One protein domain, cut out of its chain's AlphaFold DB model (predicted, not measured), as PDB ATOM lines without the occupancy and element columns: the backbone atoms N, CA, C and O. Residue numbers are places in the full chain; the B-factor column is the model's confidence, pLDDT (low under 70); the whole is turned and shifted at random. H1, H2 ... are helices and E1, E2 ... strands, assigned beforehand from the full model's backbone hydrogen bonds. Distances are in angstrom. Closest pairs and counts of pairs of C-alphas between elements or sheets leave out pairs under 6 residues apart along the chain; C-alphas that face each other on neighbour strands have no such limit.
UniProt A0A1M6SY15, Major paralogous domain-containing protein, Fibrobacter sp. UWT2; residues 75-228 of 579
ATOM      1  N   GLN A  75     -66.347  12.433  43.267       52.69
ATOM      2  CA  GLN A  75     -65.693  13.747  43.217       52.69
ATOM      3  C   GLN A  75     -64.335  13.741  43.947       52.69
ATOM      4  O   GLN A  75     -63.844  14.766  44.428       52.69
ATOM      5  N   LYS A  76     -63.647  12.593  43.953       53.25
ATOM      6  CA  LYS A  76     -62.188  12.647  43.868       53.25
ATOM      7  C   LYS A  76     -61.819  13.309  42.543       53.25
ATOM      8  O   LYS A  76     -61.750  12.663  41.501       53.25
ATOM      9  N   GLU A  77     -61.615  14.621  42.596       63.09
ATOM     10  CA  GLU A  77     -60.782  15.321  41.628       63.09
ATOM     11  C   GLU A  77     -59.372  14.725  41.772       63.09
ATOM     12  O   GLU A  77     -58.558  15.213  42.553       63.09
ATOM     13  N   ASP A  78     -59.117  13.616  41.072       73.88
ATOM     14  CA  ASP A  78     -57.780  13.038  40.871       73.88
ATOM     15  C   ASP A  78     -57.033  13.793  39.752       73.88
ATOM     16  O   ASP A  78     -55.802  13.779  39.692       73.88
ATOM     17  N   THR A  79     -57.782  14.484  38.880       86.94
ATOM     18  CA  THR A  79     -57.256  15.384  37.850       86.94
ATOM     19  C   THR A  79     -58.134  16.612  37.622       86.94
ATOM     20  O   THR A  79     -59.361  16.504  37.661       86.94
ATOM     21  N   VAL A  80     -57.518  17.730  37.229       91.25
ATOM     22  CA  VAL A  80     -58.189  18.954  36.756       91.25
ATOM     23  C   VAL A  80     -57.715  19.350  35.348       91.25
ATOM     24  O   VAL A  80     -56.574  19.080  34.963       91.25
ATOM     25  N   TYR A  81     -58.594  19.996  34.575       90.31
ATOM     26  CA  TYR A  81     -58.334  20.485  33.216       90.31
ATOM     27  C   TYR A  81     -58.164  22.011  33.207       90.31
ATOM     28  O   TYR A  81     -59.035  22.734  33.686       90.31
ATOM     29  N   ALA A  82     -57.074  22.517  32.626       89.62
ATOM     30  CA  ALA A  82     -56.946  23.937  32.297       89.62
ATOM     31  C   ALA A  82     -57.720  24.299  31.014       89.62
ATOM     32  O   ALA A  82     -58.180  23.436  30.264       89.62
ATOM     33  N   LYS A  83     -57.845  25.607  30.757       84.94
ATOM     34  CA  LYS A  83     -58.639  26.193  29.657       84.94
ATOM     35  C   LYS A  83     -58.177  25.767  28.259       84.94
ATOM     36  O   LYS A  83     -58.985  25.715  27.339       84.94
ATOM     37  N   ASP A  84     -56.897  25.440  28.116       87.75
ATOM     38  CA  ASP A  84     -56.264  24.922  26.900       87.75
ATOM     39  C   ASP A  84     -56.336  23.384  26.770       87.75
ATOM     40  O   ASP A  84     -55.784  22.801  25.837       87.75
ATOM     41  N   GLY A  85     -57.035  22.710  27.690       89.38
ATOM     42  CA  GLY A  85     -57.202  21.256  27.721       89.38
ATOM     43  C   GLY A  85     -56.059  20.501  28.407       89.38
ATOM     44  O   GLY A  85     -56.072  19.268  28.422       89.38
ATOM     45  N   ILE A  86     -55.076  21.199  28.984       91.00
ATOM     46  CA  ILE A  86     -53.976  20.557  29.704       91.00
ATOM     47  C   ILE A  86     -54.481  19.934  31.013       91.00
ATOM     48  O   ILE A  86     -55.102  20.603  31.835       91.00
ATOM     49  N   VAL A  87     -54.159  18.653  31.218       93.19
ATOM     50  CA  VAL A  87     -54.514  17.887  32.424       93.19
ATOM     51  C   VAL A  87     -53.399  17.962  33.471       93.19
ATOM     52  O   VAL A  87     -52.209  17.867  33.141       93.19
ATOM     53  N   TYR A  88     -53.798  18.094  34.731       92.25
ATOM     54  CA  TYR A  88     -52.948  18.092  35.922       92.25
ATOM     55  C   TYR A  88     -53.488  17.061  36.902       92.25
ATOM     56  O   TYR A  88     -54.705  16.917  36.999       92.25
ATOM     57  N   ASN A  89     -52.612  16.366  37.625       91.50
ATOM     58  CA  ASN A  89     -53.044  15.531  38.741       91.50
ATOM     59  C   ASN A  89     -53.323  16.420  39.954       91.50
ATOM     60  O   ASN A  89     -52.735  17.496  40.095       91.50
ATOM     61  N   THR A  90     -54.184  15.963  40.853       91.19
ATOM     62  CA  THR A  90     -54.587  16.728  42.037       91.19
ATOM     63  C   THR A  90     -54.407  15.932  43.327       91.19
ATOM     64  O   THR A  90     -54.395  14.703  43.339       91.19
ATOM     65  N   LEU A  91     -54.187  16.653  44.427       90.31
ATOM     66  CA  LEU A  91     -53.879  16.110  45.747       90.31
ATOM     67  C   LEU A  91     -54.652  16.896  46.803       90.31
ATOM     68  O   LEU A  91     -54.558  18.121  46.862       90.31
ATOM     69  N   ARG A  92     -55.404  16.206  47.659       88.44
ATOM     70  CA  ARG A  92     -56.118  16.848  48.766       88.44
ATOM     71  C   ARG A  92     -55.229  16.944  50.005       88.44
ATOM     72  O   ARG A  92     -54.695  15.932  50.450       88.44
ATOM     73  N   VAL A  93     -55.146  18.141  50.580       90.44
ATOM     74  CA  VAL A  93     -54.514  18.429  51.875       90.44
ATOM     75  C   VAL A  93     -55.474  19.321  52.656       90.44
ATOM     76  O   VAL A  93     -55.858  20.372  52.152       90.44
ATOM     77  N   GLY A  94     -55.928  18.861  53.824       89.44
ATOM     78  CA  GLY A  94     -56.898  19.582  54.654       89.44
ATOM     79  C   GLY A  94     -58.122  20.085  53.857       89.44
ATOM     80  O   GLY A  94     -58.795  19.278  53.193       89.44
ATOM     81  N   PRO A  95     -58.415  21.402  53.883       90.81
ATOM     82  CA  PRO A  95     -59.514  22.042  53.161       90.81
ATOM     83  C   PRO A  95     -59.142  22.459  51.724       90.81
ATOM     84  O   PRO A  95     -59.810  23.305  51.136       90.81
ATOM     85  N   ALA A  96     -58.070  21.923  51.142       92.06
ATOM     86  CA  ALA A  96     -57.545  22.337  49.844       92.06
ATOM     87  C   ALA A  96     -57.355  21.152  48.882       92.06
ATOM     88  O   ALA A  96     -56.771  20.126  49.233       92.06
ATOM     89  N   ILE A  97     -57.803  21.309  47.632       91.50
ATOM     90  CA  ILE A  97     -57.428  20.432  46.514       91.50
ATOM     91  C   ILE A  97     -56.353  21.150  45.698       91.50
ATOM     92  O   ILE A  97     -56.611  22.152  45.034       91.50
ATOM     93  N   TRP A  98     -55.130  20.645  45.772       93.94
ATOM     94  CA  TRP A  98     -53.956  21.197  45.112       93.94
ATOM     95  C   TRP A  98     -53.727  20.568  43.749       93.94
ATOM     96  O   TRP A  98     -53.807  19.350  43.615       93.94
ATOM     97  N   MET A  99     -53.307  21.366  42.769       93.94
ATOM     98  CA  MET A  99     -52.594  20.825  41.609       93.94
ATOM     99  C   MET A  99     -51.244  20.235  42.050       93.94
ATOM    100  O   MET A  99     -50.489  20.870  42.791       93.94
ATOM    101  N   ASN A 100     -50.909  19.035  41.578       90.81
ATOM    102  CA  ASN A 100     -49.659  18.361  41.932       90.81
ATOM    103  C   ASN A 100     -48.465  18.854  41.089       90.81
ATOM    104  O   ASN A 100     -47.319  18.844  41.544       90.81
ATOM    105  N   GLU A 101     -48.717  19.344  39.876       92.94
ATOM    106  CA  GLU A 101     -47.712  19.981  39.024       92.94
ATOM    107  C   GLU A 101     -47.836  21.513  39.010       92.94
ATOM    108  O   GLU A 101     -48.866  22.097  39.348       92.94
ATOM    109  N   ASN A 102     -46.767  22.182  38.575       95.50
ATOM    110  CA  ASN A 102     -46.820  23.609  38.270       95.50
ATOM    111  C   ASN A 102     -47.664  23.839  37.005       95.50
ATOM    112  O   ASN A 102     -47.585  23.069  36.041       95.50
ATOM    113  N   LEU A 103     -48.435  24.924  36.997       95.38
ATOM    114  CA  LEU A 103     -49.257  25.347  35.872       95.38
ATOM    115  C   LEU A 103     -48.379  25.568  34.625       95.38
ATOM    116  O   LEU A 103     -47.308  26.171  34.691       95.38
ATOM    117  N   ARG A 104     -48.823  25.037  33.484       95.19
ATOM    118  CA  ARG A 104     -48.150  25.125  32.176       95.19
ATOM    119  C   ARG A 104     -49.064  25.647  31.058       95.19
ATOM    120  O   ARG A 104     -48.680  25.560  29.896       95.19
ATOM    121  N   SER A 105     -50.231  26.190  31.422       92.06
ATOM    122  CA  SER A 105     -51.208  26.792  30.503       92.06
ATOM    123  C   SER A 105     -50.681  28.097  29.917       92.06
ATOM    124  O   SER A 105     -50.206  28.955  30.661       92.06
ATOM    125  N   GLU A 106     -50.775  28.281  28.604       89.88
ATOM    126  CA  GLU A 106     -50.493  29.586  27.982       89.88
ATOM    127  C   GLU A 106     -51.722  30.511  27.975       89.88
ATOM    128  O   GLU A 106     -51.583  31.729  27.886       89.88
ATOM    129  N   GLU A 107     -52.920  29.943  28.139       86.62
ATOM    130  CA  GLU A 107     -54.189  30.671  28.144       86.62
ATOM    131  C   GLU A 107     -54.667  31.008  29.574       86.62
ATOM    132  O   GLU A 107     -54.423  30.233  30.510       86.62
ATOM    133  N   PRO A 108     -55.415  32.115  29.764       86.88
ATOM    134  CA  PRO A 108     -55.771  33.122  28.767       86.88
ATOM    135  C   PRO A 108     -54.628  34.121  28.526       86.88
ATOM    136  O   PRO A 108     -53.814  34.350  29.416       86.88
ATOM    137  N   PHE A 109     -54.648  34.833  27.393       80.31
ATOM    138  CA  PHE A 109     -53.731  35.954  27.082       80.31
ATOM    139  C   PHE A 109     -53.558  37.018  28.193       80.31
ATOM    140  O   PHE A 109     -52.578  37.766  28.191       80.31
ATOM    141  N   GLU A 110     -54.505  37.115  29.129       88.38
ATOM    142  CA  GLU A 110     -54.447  37.987  30.311       88.38
ATOM    143  C   GLU A 110     -53.365  37.558  31.321       88.38
ATOM    144  O   GLU A 110     -52.876  38.385  32.088       88.38
ATOM    145  N   ALA A 111     -52.961  36.286  31.318       88.88
ATOM    146  CA  ALA A 111     -51.941  35.709  32.185       88.88
ATOM    147  C   ALA A 111     -50.612  35.568  31.424       88.88
ATOM    148  O   ALA A 111     -50.214  34.480  31.003       88.88
ATOM    149  N   LYS A 112     -49.907  36.690  31.233       93.88
ATOM    150  CA  LYS A 112     -48.656  36.737  30.459       93.88
ATOM    151  C   LYS A 112     -47.630  35.769  31.059       93.88
ATOM    152  O   LYS A 112     -47.246  35.913  32.219       93.88
ATOM    153  N   SER A 113     -47.159  34.810  30.267       94.56
ATOM    154  CA  SER A 113     -46.255  33.748  30.722       94.56
ATOM    155  C   SER A 113     -45.004  33.618  29.848       94.56
ATOM    156  O   SER A 113     -44.905  34.219  28.778       94.56
ATOM    157  N   ALA A 114     -44.004  32.888  30.344       94.62
ATOM    158  CA  ALA A 114     -42.787  32.539  29.621       94.62
ATOM    159  C   ALA A 114     -42.187  31.229  30.152       94.62
ATOM    160  O   ALA A 114     -42.354  30.874  31.321       94.62
ATOM    161  N   CYS A 115     -41.426  30.540  29.305       95.50
ATOM    162  CA  CYS A 115     -40.557  29.451  29.737       95.50
ATOM    163  C   CYS A 115     -39.247  29.989  30.319       95.50
ATOM    164  O   CYS A 115     -38.760  31.042  29.899       95.50
ATOM    165  N   TYR A 116     -38.638  29.234  31.235       94.94
ATOM    166  CA  TYR A 116     -37.274  29.508  31.691       94.94
ATOM    167  C   TYR A 116     -36.321  29.531  30.480       94.94
ATOM    168  O   TYR A 116     -36.299  28.575  29.700       94.94
ATOM    169  N   GLU A 117     -35.579  30.632  30.311       93.00
ATOM    170  CA  GLU A 117     -34.717  30.920  29.144       93.00
ATOM    171  C   GLU A 117     -35.428  30.861  27.770       93.00
ATOM    172  O   GLU A 117     -34.779  30.719  26.737       93.00
ATOM    173  N   TYR A 118     -36.760  31.007  27.737       92.88
ATOM    174  CA  TYR A 118     -37.602  30.854  26.538       92.88
ATOM    175  C   TYR A 118     -37.542  29.462  25.864       92.88
ATOM    176  O   TYR A 118     -37.906  29.325  24.699       92.88
ATOM    177  N   ASP A 119     -37.131  28.417  26.591       94.19
ATOM    178  CA  ASP A 119     -37.110  27.033  26.095       94.19
ATOM    179  C   ASP A 119     -38.390  26.265  26.488       94.19
ATOM    180  O   ASP A 119     -38.626  25.974  27.665       94.19
ATOM    181  N   GLU A 120     -39.207  25.881  25.503       93.75
ATOM    182  CA  GLU A 120     -40.445  25.100  25.694       93.75
ATOM    183  C   GLU A 120     -40.225  23.729  26.371       93.75
ATOM    184  O   GLU A 120     -41.138  23.187  27.009       93.75
ATOM    185  N   ILE A 121     -39.008  23.171  26.321       94.81
ATOM    186  CA  ILE A 121     -38.650  21.961  27.079       94.81
ATOM    187  C   ILE A 121     -38.708  22.243  28.589       94.81
ATOM    188  O   ILE A 121     -39.163  21.393  29.360       94.81
ATOM    189  N   ASN A 122     -38.309  23.443  29.026       95.31
ATOM    190  CA  ASN A 122     -38.409  23.843  30.430       95.31
ATOM    191  C   ASN A 122     -39.871  24.050  30.849       95.31
ATOM    192  O   ASN A 122     -40.244  23.578  31.922       95.31
ATOM    193  N   CYS A 123     -40.713  24.649  29.996       93.75
ATOM    194  CA  CYS A 123     -42.160  24.750  30.244       93.75
ATOM    195  C   CYS A 123     -42.812  23.378  30.450       93.75
ATOM    196  O   CYS A 123     -43.540  23.159  31.420       93.75
ATOM    197  N   SER A 124     -42.495  22.429  29.566       92.19
ATOM    198  CA  SER A 124     -43.022  21.061  29.615       92.19
ATOM    199  C   SER A 124     -42.594  20.294  30.871       92.19
ATOM    200  O   SER A 124     -43.290  19.375  31.295       92.19
ATOM    201  N   LYS A 125     -41.443  20.648  31.460       94.31
ATOM    202  CA  LYS A 125     -40.831  19.914  32.575       94.31
ATOM    203  C   LYS A 125     -41.047  20.545  33.953       94.31
ATOM    204  O   LYS A 125     -41.125  19.809  34.934       94.31
ATOM    205  N   TYR A 126     -41.091  21.872  34.045       95.38
ATOM    206  CA  TYR A 126     -41.144  22.599  35.320       95.38
ATOM    207  C   TYR A 126     -42.344  23.552  35.447       95.38
ATOM    208  O   TYR A 126     -42.505  24.177  36.496       95.38
ATOM    209  N   GLY A 127     -43.191  23.654  34.419       95.56
ATOM    210  CA  GLY A 127     -44.282  24.627  34.341       95.56
ATOM    211  C   GLY A 127     -43.895  25.913  33.603       95.56
ATOM    212  O   GLY A 127     -42.716  26.200  33.384       95.56
ATOM    213  N   ARG A 128     -44.911  26.696  33.225       95.56
ATOM    214  CA  ARG A 128     -44.745  28.080  32.755       95.56
ATOM    215  C   ARG A 128     -44.480  28.983  33.964       95.56
ATOM    216  O   ARG A 128     -44.970  28.737  35.068       95.56
ATOM    217  N   LEU A 129     -43.703  30.041  33.754       96.56
ATOM    218  CA  LEU A 129     -43.561  31.129  34.715       96.56
ATOM    219  C   LEU A 129     -44.497  32.266  34.300       96.56
ATOM    220  O   LEU A 129     -44.522  32.643  33.130       96.56
ATOM    221  N   TYR A 130     -45.238  32.830  35.245       96.25
ATOM    222  CA  TYR A 130     -46.241  33.866  35.014       96.25
ATOM    223  C   TYR A 130     -45.742  35.213  35.524       96.25
ATOM    224  O   TYR A 130     -45.202  35.320  36.626       96.25
ATOM    225  N   LEU A 131     -45.916  36.238  34.699       95.75
ATOM    226  CA  LEU A 131     -45.556  37.615  34.990       95.75
ATOM    227  C   LEU A 131     -46.495  38.180  36.055       95.75
ATOM    228  O   LEU A 131     -47.707  38.223  35.850       95.75
ATOM    229  N   TYR A 132     -45.927  38.671  37.150       95.44
ATOM    230  CA  TYR A 132     -46.636  39.479  38.134       95.44
ATOM    231  C   TYR A 132     -46.353  40.964  37.865       95.44
ATOM    232  O   TYR A 132     -45.234  41.445  38.063       95.44
ATOM    233  N   ASN A 133     -47.354  41.673  37.342       94.00
ATOM    234  CA  ASN A 133     -47.403  43.133  37.234       94.00
ATOM    235  C   ASN A 133     -48.854  43.587  36.980       94.00
ATOM    236  O   ASN A 133     -49.746  42.768  36.777       94.00
ATOM    237  N   LYS A 134     -49.099  44.899  36.915       91.69
ATOM    238  CA  LYS A 134     -50.448  45.473  36.689       91.69
ATOM    239  C   LYS A 134     -51.100  45.139  35.337       91.69
ATOM    240  O   LYS A 134     -52.256  45.495  35.129       91.69
ATOM    241  N   GLU A 135     -50.377  44.519  34.407       91.50
ATOM    242  CA  GLU A 135     -50.864  44.163  33.070       91.50
ATOM    243  C   GLU A 135     -51.033  42.648  32.867       91.50
ATOM    244  O   GLU A 135     -51.201  42.204  31.727       91.50
ATOM    245  N   SER A 136     -50.881  41.854  33.926       93.44
ATOM    246  CA  SER A 136     -50.891  40.396  33.876       93.44
ATOM    247  C   SER A 136     -51.632  39.852  35.089       93.44
ATOM    248  O   SER A 136     -51.388  40.290  36.211       93.44
ATOM    249  N   ASN A 137     -52.523  38.890  34.874       91.50
ATOM    250  CA  ASN A 137     -53.327  38.283  35.925       91.50
ATOM    251  C   ASN A 137     -53.048  36.770  36.028       91.50
ATOM    252  O   ASN A 137     -53.779  35.981  35.430       91.50
ATOM    253  N   PRO A 138     -52.010  36.329  36.769       92.75
ATOM    254  CA  PRO A 138     -51.636  34.915  36.852       92.75
ATOM    255  C   PRO A 138     -52.755  33.973  37.317       92.75
ATOM    256  O   PRO A 138     -52.824  32.847  36.828       92.75
ATOM    257  N   VAL A 139     -53.666  34.420  38.197       92.81
ATOM    258  CA  VAL A 139     -54.796  33.576  38.636       92.81
ATOM    259  C   VAL A 139     -55.787  33.292  37.502       92.81
ATOM    260  O   VAL A 139     -56.453  32.262  37.515       92.81
ATOM    261  N   ALA A 140     -55.838  34.125  36.455       92.50
ATOM    262  CA  ALA A 140     -56.706  33.880  35.305       92.50
ATOM    263  C   ALA A 140     -56.322  32.619  34.507       92.50
ATOM    264  O   ALA A 140     -57.181  32.090  33.802       92.50
ATOM    265  N   ALA A 141     -55.081  32.125  34.616       93.88
ATOM    266  CA  ALA A 141     -54.644  30.874  33.988       93.88
ATOM    267  C   ALA A 141     -54.963  29.616  34.818       93.88
ATOM    268  O   ALA A 141     -54.803  28.502  34.314       93.88
ATOM    269  N   CYS A 142     -55.432  29.767  36.060       94.56
ATOM    270  CA  CYS A 142     -55.926  28.636  36.836       94.56
ATOM    271  C   CYS A 142     -57.170  27.998  36.176       94.56
ATOM    272  O   CYS A 142     -57.916  28.682  35.457       94.56
ATOM    273  N   PRO A 143     -57.405  26.691  36.405       93.62
ATOM    274  CA  PRO A 143     -58.666  26.032  36.067       93.62
ATOM    275  C   PRO A 143     -59.905  26.717  36.668       93.62
ATOM    276  O   PRO A 143     -59.804  27.534  37.580       93.62
ATOM    277  N   GLU A 144     -61.088  26.356  36.172       88.56
ATOM    278  CA  GLU A 144     -62.365  26.781  36.765       88.56
ATOM    279  C   GLU A 144     -62.458  26.326  38.234       88.56
ATOM    280  O   GLU A 144     -62.033  25.223  38.561       88.56
ATOM    281  N   ASP A 145     -62.944  27.203  39.119       88.38
ATOM    282  CA  ASP A 145     -62.943  27.075  40.592       88.38
ATOM    283  C   ASP A 145     -61.573  26.971  41.296       88.38
ATOM    284  O   ASP A 145     -61.519  26.916  42.528       88.38
ATOM    285  N   TYR A 146     -60.458  27.010  40.561       92.88
ATOM    286  CA  TYR A 146     -59.111  27.051  41.133       92.88
ATOM    287  C   TYR A 146     -58.599  28.497  41.227       92.88
ATOM    288  O   TYR A 146     -58.811  29.327  40.346       92.88
ATOM    289  N   THR A 147     -57.874  28.797  42.302       93.88
ATOM    290  CA  THR A 147     -57.301  30.117  42.599       93.88
ATOM    291  C   THR A 147     -55.832  30.000  43.019       93.88
ATOM    292  O   THR A 147     -55.285  28.899  43.111       93.88
ATOM    293  N   LEU A 148     -55.169  31.128  43.279       95.38
ATOM    294  CA  LEU A 148     -53.866  31.120  43.939       95.38
ATOM    295  C   LEU A 148     -54.042  30.780  45.435       95.38
ATOM    296  O   LEU A 148     -54.951  31.310  46.080       95.38
ATOM    297  N   PRO A 149     -53.188  29.919  46.010       95.50
ATOM    298  CA  PRO A 149     -53.162  29.660  47.448       95.50
ATOM    299  C   PRO A 149     -52.672  30.881  48.238       95.50
ATOM    300  O   PRO A 149     -51.918  31.714  47.727       95.50
ATOM    301  N   SER A 150     -53.055  30.960  49.511       95.19
ATOM    302  CA  SER A 150     -52.418  31.856  50.478       95.19
ATOM    303  C   SER A 150     -51.092  31.272  50.977       95.19
ATOM    304  O   SER A 150     -50.800  30.085  50.796       95.19
ATOM    305  N   ILE A 151     -50.273  32.098  51.629       95.81
ATOM    306  CA  ILE A 151     -49.019  31.642  52.242       95.81
ATOM    307  C   ILE A 151     -49.281  30.603  53.351       95.81
ATOM    308  O   ILE A 151     -48.512  29.652  53.472       95.81
ATOM    309  N   GLY A 152     -50.380  30.718  54.106       94.06
ATOM    310  CA  GLY A 152     -50.776  29.746  55.133       94.06
ATOM    311  C   GLY A 152     -51.041  28.350  54.561       94.06
ATOM    312  O   GLY A 152     -50.506  27.368  55.070       94.06
ATOM    313  N   LEU A 153     -51.764  28.262  53.436       94.69
ATOM    314  CA  LEU A 153     -51.981  26.991  52.730       94.69
ATOM    315  C   LEU A 153     -50.658  26.393  52.212       94.69
ATOM    316  O   LEU A 153     -50.451  25.184  52.284       94.69
ATOM    317  N   TRP A 154     -49.722  27.218  51.729       95.12
ATOM    318  CA  TRP A 154     -48.395  26.735  51.324       95.12
ATOM    319  C   TRP A 154     -47.579  26.133  52.478       95.12
ATOM    320  O   TRP A 154     -46.859  25.158  52.247       95.12
ATOM    321  N   LYS A 155     -47.679  26.687  53.698       93.12
ATOM    322  CA  LYS A 155     -47.066  26.088  54.899       93.12
ATOM    323  C   LYS A 155     -47.693  24.727  55.191       93.12
ATOM    324  O   LYS A 155     -46.964  23.750  55.293       93.12
ATOM    325  N   GLU A 156     -49.027  24.660  55.237       93.19
ATOM    326  CA  GLU A 156     -49.783  23.422  55.474       93.19
ATOM    327  C   GLU A 156     -49.370  22.311  54.495       93.19
ATOM    328  O   GLU A 156     -49.035  21.207  54.918       93.19
ATOM    329  N   LEU A 157     -49.305  22.613  53.192       93.62
ATOM    330  CA  LEU A 157     -48.867  21.655  52.175       93.62
ATOM    331  C   LEU A 157     -47.451  21.122  52.449       93.62
ATOM    332  O   LEU A 157     -47.228  19.917  52.344       93.62
ATOM    333  N   TYR A 158     -46.504  21.999  52.799       92.12
ATOM    334  CA  TYR A 158     -45.107  21.623  53.045       92.12
ATOM    335  C   TYR A 158     -44.889  20.883  54.373       92.12
ATOM    336  O   TYR A 158     -44.004  20.033  54.460       92.12
ATOM    337  N   GLU A 159     -45.683  21.191  55.395       88.69
ATOM    338  CA  GLU A 159     -45.620  20.555  56.716       88.69
ATOM    339  C   GLU A 159     -46.418  19.238  56.786       88.69
ATOM    340  O   GLU A 159     -46.247  18.467  57.729       88.69
ATOM    341  N   SER A 160     -47.264  18.952  55.790       88.31
ATOM    342  CA  SER A 160     -48.082  17.734  55.734       88.31
ATOM    343  C   SER A 160     -47.321  16.479  55.270       88.31
ATOM    344  O   SER A 160     -46.484  16.512  54.368       88.31
ATOM    345  N   ASP A 161     -47.698  15.318  55.818       84.81
ATOM    346  CA  ASP A 161     -47.097  14.002  55.521       84.81
ATOM    347  C   ASP A 161     -47.399  13.453  54.101       84.81
ATOM    348  O   ASP A 161     -47.114  12.292  53.799       84.81
ATOM    349  N   VAL A 162     -47.974  14.254  53.194       85.75
ATOM    350  CA  VAL A 162     -48.394  13.805  51.848       85.75
ATOM    351  C   VAL A 162     -47.242  13.637  50.849       85.75
ATOM    352  O   VAL A 162     -47.469  13.208  49.719       85.75
ATOM    353  N   GLY A 163     -46.008  13.968  51.243       82.94
ATOM    354  CA  GLY A 163     -44.822  13.831  50.393       82.94
ATOM    355  C   GLY A 163     -44.735  14.872  49.273       82.94
ATOM    356  O   GLY A 163     -44.273  14.558  48.178       82.94
ATOM    357  N   PHE A 164     -45.195  16.102  49.525       89.12
ATOM    358  CA  PHE A 164     -45.059  17.213  48.582       89.12
ATOM    359  C   PHE A 164     -43.579  17.546  48.308       89.12
ATOM    360  O   PHE A 164     -42.807  17.820  49.226       89.12
ATOM    361  N   GLU A 165     -43.203  17.602  47.027       89.25
ATOM    362  CA  GLU A 165     -41.897  18.096  46.577       89.25
ATOM    363  C   GLU A 165     -42.058  19.344  45.678       89.25
ATOM    364  O   GLU A 165     -42.740  19.284  44.648       89.25
ATOM    365  N   PRO A 166     -41.401  20.478  46.002       93.31
ATOM    366  CA  PRO A 166     -41.360  21.650  45.130       93.31
ATOM    367  C   PRO A 166     -40.747  21.349  43.755       93.31
ATOM    368  O   PRO A 166     -39.653  20.792  43.633       93.31
ATOM    369  N   VAL A 167     -41.407  21.803  42.687       95.12
ATOM    370  CA  VAL A 167     -40.889  21.681  41.318       95.12
ATOM    371  C   VAL A 167     -40.009  22.896  41.019       95.12
ATOM    372  O   VAL A 167     -40.499  23.973  40.678       95.12
ATOM    373  N   PHE A 168     -38.695  22.708  41.176       96.06
ATOM    374  CA  PHE A 168     -37.651  23.741  41.089       96.06
ATOM    375  C   PHE A 168     -37.457  24.335  39.676       96.06
ATOM    376  O   PHE A 168     -36.485  24.025  38.978       96.06
ATOM    377  N   ALA A 169     -38.385  25.200  39.263       95.75
ATOM    378  CA  ALA A 169     -38.429  25.860  37.956       95.75
ATOM    379  C   ALA A 169     -37.460  27.048  37.789       95.75
ATOM    380  O   ALA A 169     -37.410  27.643  36.715       95.75
ATOM    381  N   GLY A 170     -36.690  27.400  38.822       94.75
ATOM    382  CA  GLY A 170     -35.877  28.611  38.856       94.75
ATOM    383  C   GLY A 170     -36.689  29.865  39.192       94.75
ATOM    384  O   GLY A 170     -37.845  29.802  39.619       94.75
ATOM    385  N   ALA A 171     -36.064  31.024  39.007       91.81
ATOM    386  CA  ALA A 171     -36.693  32.330  39.153       91.81
ATOM    387  C   ALA A 171     -36.248  33.253  38.019       91.81
ATOM    388  O   ALA A 171     -35.058  33.310  37.712       91.81
ATOM    389  N   CYS A 172     -37.179  34.015  37.441       95.44
ATOM    390  CA  CYS A 172     -36.859  34.984  36.396       95.44
ATOM    391  C   CYS A 172     -37.419  36.376  36.715       95.44
ATOM    392  O   CYS A 172     -38.375  36.523  37.477       95.44
ATOM    393  N   ASN A 173     -36.825  37.415  36.130       93.69
ATOM    394  CA  ASN A 173     -37.296  38.798  36.219       93.69
ATOM    395  C   ASN A 173     -37.119  39.457  34.847       93.69
ATOM    396  O   ASN A 173     -36.139  39.195  34.148       93.69
ATOM    397  N   LYS A 174     -38.052  40.324  34.455       89.25
ATOM    398  CA  LYS A 174     -37.986  41.030  33.175       89.25
ATOM    399  C   LYS A 174     -37.384  42.421  33.352       89.25
ATOM    400  O   LYS A 174     -37.962  43.276  34.018       89.25
ATOM    401  N   ARG A 175     -36.235  42.637  32.708       84.88
ATOM    402  CA  ARG A 175     -35.666  43.963  32.423       84.88
ATOM    403  C   ARG A 175     -35.787  44.213  30.916       84.88
ATOM    404  O   ARG A 175     -36.870  44.032  30.364       84.88
ATOM    405  N   ASP A 176     -34.685  44.536  30.240       84.31
ATOM    406  CA  ASP A 176     -34.616  44.575  28.771       84.31
ATOM    407  C   ASP A 176     -34.783  43.174  28.147       84.31
ATOM    408  O   ASP A 176     -35.292  43.027  27.038       84.31
ATOM    409  N   THR A 177     -34.376  42.134  28.882       86.06
ATOM    410  CA  THR A 177     -34.569  40.714  28.550       86.06
ATOM    411  C   THR A 177     -35.062  39.946  29.784       86.06
ATOM    412  O   THR A 177     -35.161  40.513  30.878       86.06
ATOM    413  N   LEU A 178     -35.429  38.672  29.611       90.75
ATOM    414  CA  LEU A 178     -35.779  37.778  30.714       90.75
ATOM    415  C   LEU A 178     -34.496  37.238  31.360       90.75
ATOM    416  O   LEU A 178     -33.832  36.367  30.804       90.75
ATOM    417  N   GLU A 179     -34.150  37.764  32.532       94.44
ATOM    418  CA  GLU A 179     -33.018  37.290  33.328       94.44
ATOM    419  C   GLU A 179     -33.489  36.167  34.257       94.44
ATOM    420  O   GLU A 179     -34.357  36.399  35.101       94.44
ATOM    421  N   CYS A 180     -32.920  34.971  34.108       95.31
ATOM    422  CA  CYS A 180     -33.294  33.760  34.839       95.31
ATOM    423  C   CYS A 180     -32.102  33.173  35.614       95.31
ATOM    424  O   CYS A 180     -30.980  33.193  35.114       95.31
ATOM    425  N   ASP A 181     -32.347  32.625  36.808       95.12
ATOM    426  CA  ASP A 181     -31.339  31.922  37.617       95.12
ATOM    427  C   ASP A 181     -31.963  30.785  38.461       95.12
ATOM    428  O   ASP A 181     -33.181  30.711  38.661       95.12
ATOM    429  N   GLY A 182     -31.117  29.890  38.977       94.88
ATOM    430  CA  GLY A 182     -31.465  28.889  39.987       94.88
ATOM    431  C   GLY A 182     -32.314  27.712  39.494       94.88
ATOM    432  O   GLY A 182     -32.981  27.053  40.294       94.88
ATOM    433  N   LEU A 183     -32.318  27.410  38.193       95.19
ATOM    434  CA  LEU A 183     -33.007  26.229  37.658       95.19
ATOM    435  C   LEU A 183     -32.573  24.948  38.396       95.19
ATOM    436  O   LEU A 183     -31.380  24.666  38.520       95.19
ATOM    437  N   LYS A 184     -33.541  24.132  38.839       94.50
ATOM    438  CA  LYS A 184     -33.368  22.927  39.682       94.50
ATOM    439  C   LYS A 184     -32.950  23.176  41.141       94.50
ATOM    440  O   LYS A 184     -32.932  22.193  41.889       94.50
ATOM    441  N   SER A 185     -32.658  24.408  41.568       96.19
ATOM    442  CA  SER A 185     -32.270  24.742  42.954       96.19
ATOM    443  C   SER A 185     -33.181  25.754  43.657       96.19
ATOM    444  O   SER A 185     -33.263  25.702  44.877       96.19
ATOM    445  N   THR A 186     -33.908  26.614  42.938       97.12
ATOM    446  CA  THR A 186     -34.917  27.527  43.509       97.12
ATOM    447  C   THR A 186     -36.260  27.411  42.783       97.12
ATOM    448  O   THR A 186     -36.328  26.953  41.638       97.12
ATOM    449  N   VAL A 187     -37.340  27.812  43.446       97.38
ATOM    450  CA  VAL A 187     -38.633  28.131  42.826       97.38
ATOM    451  C   VAL A 187     -39.340  29.200  43.646       97.38
ATOM    452  O   VAL A 187     -39.370  29.132  44.872       97.38
ATOM    453  N   ARG A 188     -39.926  30.189  42.961       97.06
ATOM    454  CA  ARG A 188     -40.805  31.199  43.563       97.06
ATOM    455  C   ARG A 188     -42.243  30.899  43.167       97.06
ATOM    456  O   ARG A 188     -42.571  31.025  41.989       97.06
ATOM    457  N   TYR A 189     -43.079  30.531  44.127       97.50
ATOM    458  CA  TYR A 189     -44.511  30.357  43.919       97.50
ATOM    459  C   TYR A 189     -45.268  31.620  44.304       97.50
ATOM    460  O   TYR A 189     -45.096  32.116  45.415       97.50
ATOM    461  N   LEU A 190     -46.101  32.127  43.397       96.94
ATOM    462  CA  LEU A 190     -46.966  33.275  43.673       96.94
ATOM    463  C   LEU A 190     -48.124  32.870  44.604       96.94
ATOM    464  O   LEU A 190     -48.724  31.809  44.414       96.94
ATOM    465  N   ALA A 191     -48.433  33.719  45.582       95.75
ATOM    466  CA  ALA A 191     -49.581  33.589  46.476       95.75
ATOM    467  C   ALA A 191     -50.677  34.623  46.142       95.75
ATOM    468  O   ALA A 191     -50.495  35.492  45.289       95.75
ATOM    469  N   ASN A 192     -51.840  34.508  46.786       92.81
ATOM    470  CA  ASN A 192     -53.022  35.339  46.520       92.81
ATOM    471  C   ASN A 192     -53.035  36.728  47.191       92.81
ATOM    472  O   ASN A 192     -54.040  37.433  47.105       92.81
ATOM    473  N   ASP A 193     -51.946  37.113  47.849       90.12
ATOM    474  CA  ASP A 193     -51.840  38.270  48.742       90.12
ATOM    475  C   ASP A 193     -50.617  39.156  48.426       90.12
ATOM    476  O   ASP A 193     -49.994  39.718  49.322       90.12
ATOM    477  N   ASP A 194     -50.258  39.255  47.140       91.38
ATOM    478  CA  ASP A 194     -49.093  39.999  46.628       91.38
ATOM    479  C   ASP A 194     -47.734  39.533  47.198       91.38
ATOM    480  O   ASP A 194     -46.726  40.240  47.114       91.38
ATOM    481  N   ARG A 195     -47.671  38.307  47.733       96.06
ATOM    482  CA  ARG A 195     -46.442  37.654  48.209       96.06
ATOM    483  C   ARG A 195     -46.089  36.422  47.380       96.06
ATOM    484  O   ARG A 195     -46.845  35.951  46.529       96.06
ATOM    485  N   ALA A 196     -44.902  35.890  47.633       97.06
ATOM    486  CA  ALA A 196     -44.427  34.637  47.082       97.06
ATOM    487  C   ALA A 196     -43.707  33.807  48.151       97.06
ATOM    488  O   ALA A 196     -42.864  34.322  48.894       97.06
ATOM    489  N   ILE A 197     -43.981  32.503  48.178       97.38
ATOM    490  CA  ILE A 197     -43.150  31.544  48.908       97.38
ATOM    491  C   ILE A 197     -42.016  31.077  47.993       97.38
ATOM    492  O   ILE A 197     -42.218  30.739  46.824       97.38
ATOM    493  N   VAL A 198     -40.793  31.104  48.509       97.62
ATOM    494  CA  VAL A 198     -39.583  30.744  47.771       97.62
ATOM    495  C   VAL A 198     -38.956  29.533  48.429       97.62
ATOM    496  O   VAL A 198     -38.507  29.637  49.567       97.62
ATOM    497  N   PHE A 199     -38.916  28.414  47.707       97.38
ATOM    498  CA  PHE A 199     -38.221  27.204  48.134       97.38
ATOM    499  C   PHE A 199     -36.822  27.183  47.525       97.38
ATOM    500  O   PHE A 199     -36.676  27.229  46.304       97.38
ATOM    501  N   ASP A 200     -35.806  27.063  48.374       97.06
ATOM    502  CA  ASP A 200     -34.412  26.893  47.983       97.06
ATOM    503  C   ASP A 200     -33.914  25.519  48.439       97.06
ATOM    504  O   ASP A 200     -34.133  25.109  49.584       97.06
ATOM    505  N   LYS A 201     -33.225  24.820  47.535       96.31
ATOM    506  CA  LYS A 201     -32.570  23.535  47.773       96.31
ATOM    507  C   LYS A 201     -31.058  23.697  47.728       96.31
ATOM    508  O   LYS A 201     -30.506  24.132  46.714       96.31
ATOM    509  N   ASP A 202     -30.396  23.314  48.812       94.19
ATOM    510  CA  ASP A 202     -28.943  23.391  48.927       94.19
ATOM    511  C   ASP A 202     -28.208  22.262  48.171       94.19
ATOM    512  O   ASP A 202     -28.803  21.343  47.599       94.19
ATOM    513  N   SER A 203     -26.875  22.317  48.182       92.31
ATOM    514  CA  SER A 203     -26.006  21.318  47.544       92.31
ATOM    515  C   SER A 203     -26.084  19.915  48.169       92.31
ATOM    516  O   SER A 203     -25.604  18.963  47.555       92.31
ATOM    517  N   ALA A 204     -26.638  19.777  49.378       93.56
ATOM    518  CA  ALA A 204     -26.885  18.500  50.046       93.56
ATOM    519  C   ALA A 204     -28.304  17.958  49.775       93.56
ATOM    520  O   ALA A 204     -28.619  16.842  50.185       93.56
ATOM    521  N   GLY A 205     -29.145  18.722  49.068       91.94
ATOM    522  CA  GLY A 205     -30.538  18.386  48.789       91.94
ATOM    523  C   GLY A 205     -31.516  18.803  49.890       91.94
ATOM    524  O   GLY A 205     -32.694  18.471  49.784       91.94
ATOM    525  N   HIS A 206     -31.067  19.523  50.923       93.62
ATOM    526  CA  HIS A 206     -31.951  20.059  51.956       93.62
ATOM    527  C   HIS A 206     -32.805  21.189  51.381       93.62
ATOM    528  O   HIS A 206     -32.282  22.101  50.741       93.62
ATOM    529  N   ILE A 207     -34.115  21.120  51.619       94.69
ATOM    530  CA  ILE A 207     -35.086  22.127  51.186       94.69
ATOM    531  C   ILE A 207     -35.411  23.041  52.367       94.69
ATOM    532  O   ILE A 207     -35.576  22.600  53.504       94.69
ATOM    533  N   SER A 208     -35.497  24.332  52.079       94.50
ATOM    534  CA  SER A 208     -35.908  25.384  53.004       94.50
ATOM    535  C   SER A 208     -36.806  26.364  52.263       94.50
ATOM    536  O   SER A 208     -36.711  26.468  51.039       94.50
ATOM    537  N   TYR A 209     -37.659  27.090  52.984       95.94
ATOM    538  CA  TYR A 209     -38.484  28.131  52.383       95.94
ATOM    539  C   TYR A 209     -38.391  29.464  53.120       95.94
ATOM    540  O   TYR A 209     -38.007  29.544  54.286       95.94
ATOM    541  N   LYS A 210     -38.755  30.525  52.403       96.88
ATOM    542  CA  LYS A 210     -38.925  31.887  52.914       96.88
ATOM    543  C   LYS A 210     -40.090  32.561  52.197       96.88
ATOM    544  O   LYS A 210     -40.368  32.243  51.043       96.88
ATOM    545  N   VAL A 211     -40.736  33.509  52.861       97.19
ATOM    546  CA  VAL A 211     -41.793  34.343  52.273       97.19
ATOM    547  C   VAL A 211     -41.186  35.694  51.903       97.19
ATOM    548  O   VAL A 211     -40.414  36.249  52.683       97.19
ATOM    549  N   LEU A 212     -41.496  36.195  50.710       96.50
ATOM    550  CA  LEU A 212     -41.063  37.498  50.200       96.50
ATOM    551  C   LEU A 212     -42.240  38.206  49.525       96.50
ATOM    552  O   LEU A 212     -43.140  37.542  49.014       96.50
ATOM    553  N   ASP A 213     -42.196  39.531  49.442       96.88
ATOM    554  CA  ASP A 213     -43.142  40.291  48.621       96.88
ATOM    555  C   ASP A 213     -42.939  39.976  47.127       96.88
ATOM    556  O   ASP A 213     -41.809  39.766  46.657       96.88
ATOM    557  N   ALA A 214     -44.028  39.942  46.359       94.94
ATOM    558  CA  ALA A 214     -43.968  39.796  44.914       94.94
ATOM    559  C   ALA A 214     -43.450  41.101  44.281       94.94
ATOM    560  O   ALA A 214     -43.942  42.198  44.532       94.94
ATOM    561  N   VAL A 215     -42.411  40.982  43.457       94.19
ATOM    562  CA  VAL A 215     -41.727  42.109  42.825       94.19
ATOM    563  C   VAL A 215     -42.331  42.336  41.444       94.19
ATOM    564  O   VAL A 215     -42.463  41.396  40.658       94.19
ATOM    565  N   ASP A 216     -42.654  43.591  41.134       94.12
ATOM    566  CA  ASP A 216     -43.162  44.002  39.823       94.12
ATOM    567  C   ASP A 216     -42.210  43.572  38.692       94.12
ATOM    568  O   ASP A 216     -40.999  43.797  38.741       94.12
ATOM    569  N   ASN A 217     -42.772  42.950  37.657       94.50
ATOM    570  CA  ASN A 217     -42.061  42.310  36.543       94.50
ATOM    571  C   ASN A 217     -41.233  41.058  36.903       94.50
ATOM    572  O   ASN A 217     -40.442  40.574  36.084       94.50
ATOM    573  N   GLY A 218     -41.447  40.490  38.091       95.56
ATOM    574  CA  GLY A 218     -41.018  39.137  38.430       95.56
ATOM    575  C   GLY A 218     -41.845  38.072  37.699       95.56
ATOM    576  O   GLY A 218     -43.021  38.271  37.387       95.56
ATOM    577  N   PHE A 219     -41.217  36.931  37.426       96.31
ATOM    578  CA  PHE A 219     -41.829  35.754  36.812       96.31
ATOM    579  C   PHE A 219     -41.840  34.597  37.818       96.31
ATOM    580  O   PHE A 219     -40.789  34.185  38.317       96.31
ATOM    581  N   TYR A 220     -43.034  34.082  38.106       97.12
ATOM    582  CA  TYR A 220     -43.306  33.160  39.209       97.12
ATOM    583  C   TYR A 220     -43.886  31.841  38.709       97.12
ATOM    584  O   TYR A 220     -44.683  31.821  37.775       97.12
ATOM    585  N   SER A 221     -43.540  30.734  39.357       97.25
ATOM    586  CA  SER A 221     -44.310  29.502  39.194       97.25
ATOM    587  C   SER A 221     -45.699  29.687  39.796       97.25
ATOM    588  O   SER A 221     -45.855  30.282  40.864       97.25
ATOM    589  N   VAL A 222     -46.710  29.150  39.126       96.12
ATOM    590  CA  VAL A 222     -48.080  29.090  39.641       96.12
ATOM    591  C   VAL A 222     -48.429  27.633  39.903       96.12
ATOM    592  O   VAL A 222     -48.099  26.748  39.115       96.12
ATOM    593  N   ARG A 223     -49.093  27.382  41.027       95.19
ATOM    594  CA  ARG A 223     -49.724  26.109  41.367       95.19
ATOM    595  C   ARG A 223     -51.046  26.469  42.018       95.19
ATOM    596  O   ARG A 223     -51.042  27.108  43.066       95.19
ATOM    597  N   CYS A 224     -52.145  26.157  41.348       95.56
ATOM    598  CA  CYS A 224     -53.454  26.591  41.804       95.56
ATOM    599  C   CYS A 224     -54.041  25.596  42.807       95.56
ATOM    600  O   CYS A 224     -53.683  24.414  42.832       95.56
ATOM    601  N   VAL A 225     -54.974  26.095  43.608       94.12
ATOM    602  CA  VAL A 225     -55.712  25.341  44.616       94.12
ATOM    603  C   VAL A 225     -57.207  25.594  44.444       94.12
ATOM    604  O   VAL A 225     -57.613  26.734  44.223       94.12
ATOM    605  N   LYS A 226     -58.033  24.555  44.560       92.00
ATOM    606  CA  LYS A 226     -59.476  24.690  44.766       92.00
ATOM    607  C   LYS A 226     -59.749  24.595  46.269       92.00
ATOM    608  O   LYS A 226     -59.528  23.526  46.850       92.00
ATOM    609  N   PRO A 227     -60.163  25.689  46.931       89.75
ATOM    610  CA  PRO A 227     -60.559  25.631  48.330       89.75
ATOM    611  C   PRO A 227     -61.854  24.821  48.468       89.75
ATOM    612  O   PRO A 227     -62.760  24.932  47.643       89.75
ATOM    613  N   ARG A 228     -61.945  24.036  49.539       89.31
ATOM    614  CA  ARG A 228     -63.173  23.408  50.022       89.31
ATOM    615  C   ARG A 228     -63.501  23.911  51.419       89.31
ATOM    616  O   ARG A 228     -62.629  24.276  52.202       89.31
TER     617      ARG A 228
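This is residues 75 to 228 of the 579 residues of the protein "Major paralogous domain-containing protein" of Fibrobacter sp. UWT2 (UniProt A0A1M6SY15). Three small antiparallel sheets make this domain: a curled one, E1 E2 E3 E11, at one end, and two others, E4 E10 E5 E6 and E7 E8 E9, which meet where E7 packs on E10. H3 lies over E8 and E9, and its residues 153 to 157 reach the curled sheet. The printed part has 154 residues, with elements in the order E1 E2 E3 H1 E4 H2 H3 E5 E6 E7 E8 E9 E10 E11. The class is mixed, helices and strands, with 72 of the 154 residues in named elements. The whole is compact, with a radius of gyration of the C-alphas of 14.3 A and spans of 45 by 38 by 29 A.

Find C-alpha 129 at (-43.561, 31.129, 34.715), where E4, residues 129 to 132, begins. Its sheet also holds E10, residues 218 to 221, E5, residues 171 to 174, and E6, residues 178 to 181. Look next at E7, residues 186 to 190, E8, residues 195 to 201, 19.8 A long, and E9, residues 207 to 213, 20.0 A long. The curled sheet has E1, residues 79 to 81, from C-alpha 79 at (-57.256, 15.384, 37.850), E2, residues 87 to 93, 19.5 A long, E3, residues 96 to 99, and E11, residues 225 to 227, ending at C-alpha 227 at (-60.559, 25.631, 48.330). The helices are H1, residues 120 to 126, H2, residues 138 to 141, and H3, residues 151 to 159, 12.4 A long.

Start at E10, antiparallel to E4, with N 130 and O 220 2.8 A apart, and to E5, with N 219 and O 172 2.9 A apart. E5 and E6 form a hairpin; N 173 and O 179 are 2.9 A apart. E4, H2 H3 and E5 make a split strand-helix-strand unit, two strands running the same way with E10 between them, and its crossover is right-handed. H2 only grazes this sheet; H1 is not on it. The closest C-alphas of E7 and E10, Tyr 189 and Ser 221, are 4.8 A apart. E7 E8 E9 is a meander, each strand the antiparallel neighbour of the one before, with N 189 to O 197 at 2.8 A and N 198 to O 210 at 2.8 A. H3 has a height of 9.7 A over that sheet and runs along E9, at 1 degrees on the local plane. E1 E2 E3 is a second meander: N 80 and O 88 are 2.9 A apart, N 91 and O 98 2.8 A. E11 is antiparallel to E3, with N 226 and O 97 2.8 A apart. H3 only grazes this sheet. In H1 and H3 every O i to N i+4 pair is within hydrogen-bond range; H2 is too short for one.

The C-alphas of Gln 75 and Asp 176, the two farthest apart, are 46.1 A apart. The printed part has no cut. The links E3 to H1, 20 residues, and H3 to E5, 11 residues, are long. Mean pLDDT of the printed part is 92.2; residues 75 to 77 are under 70.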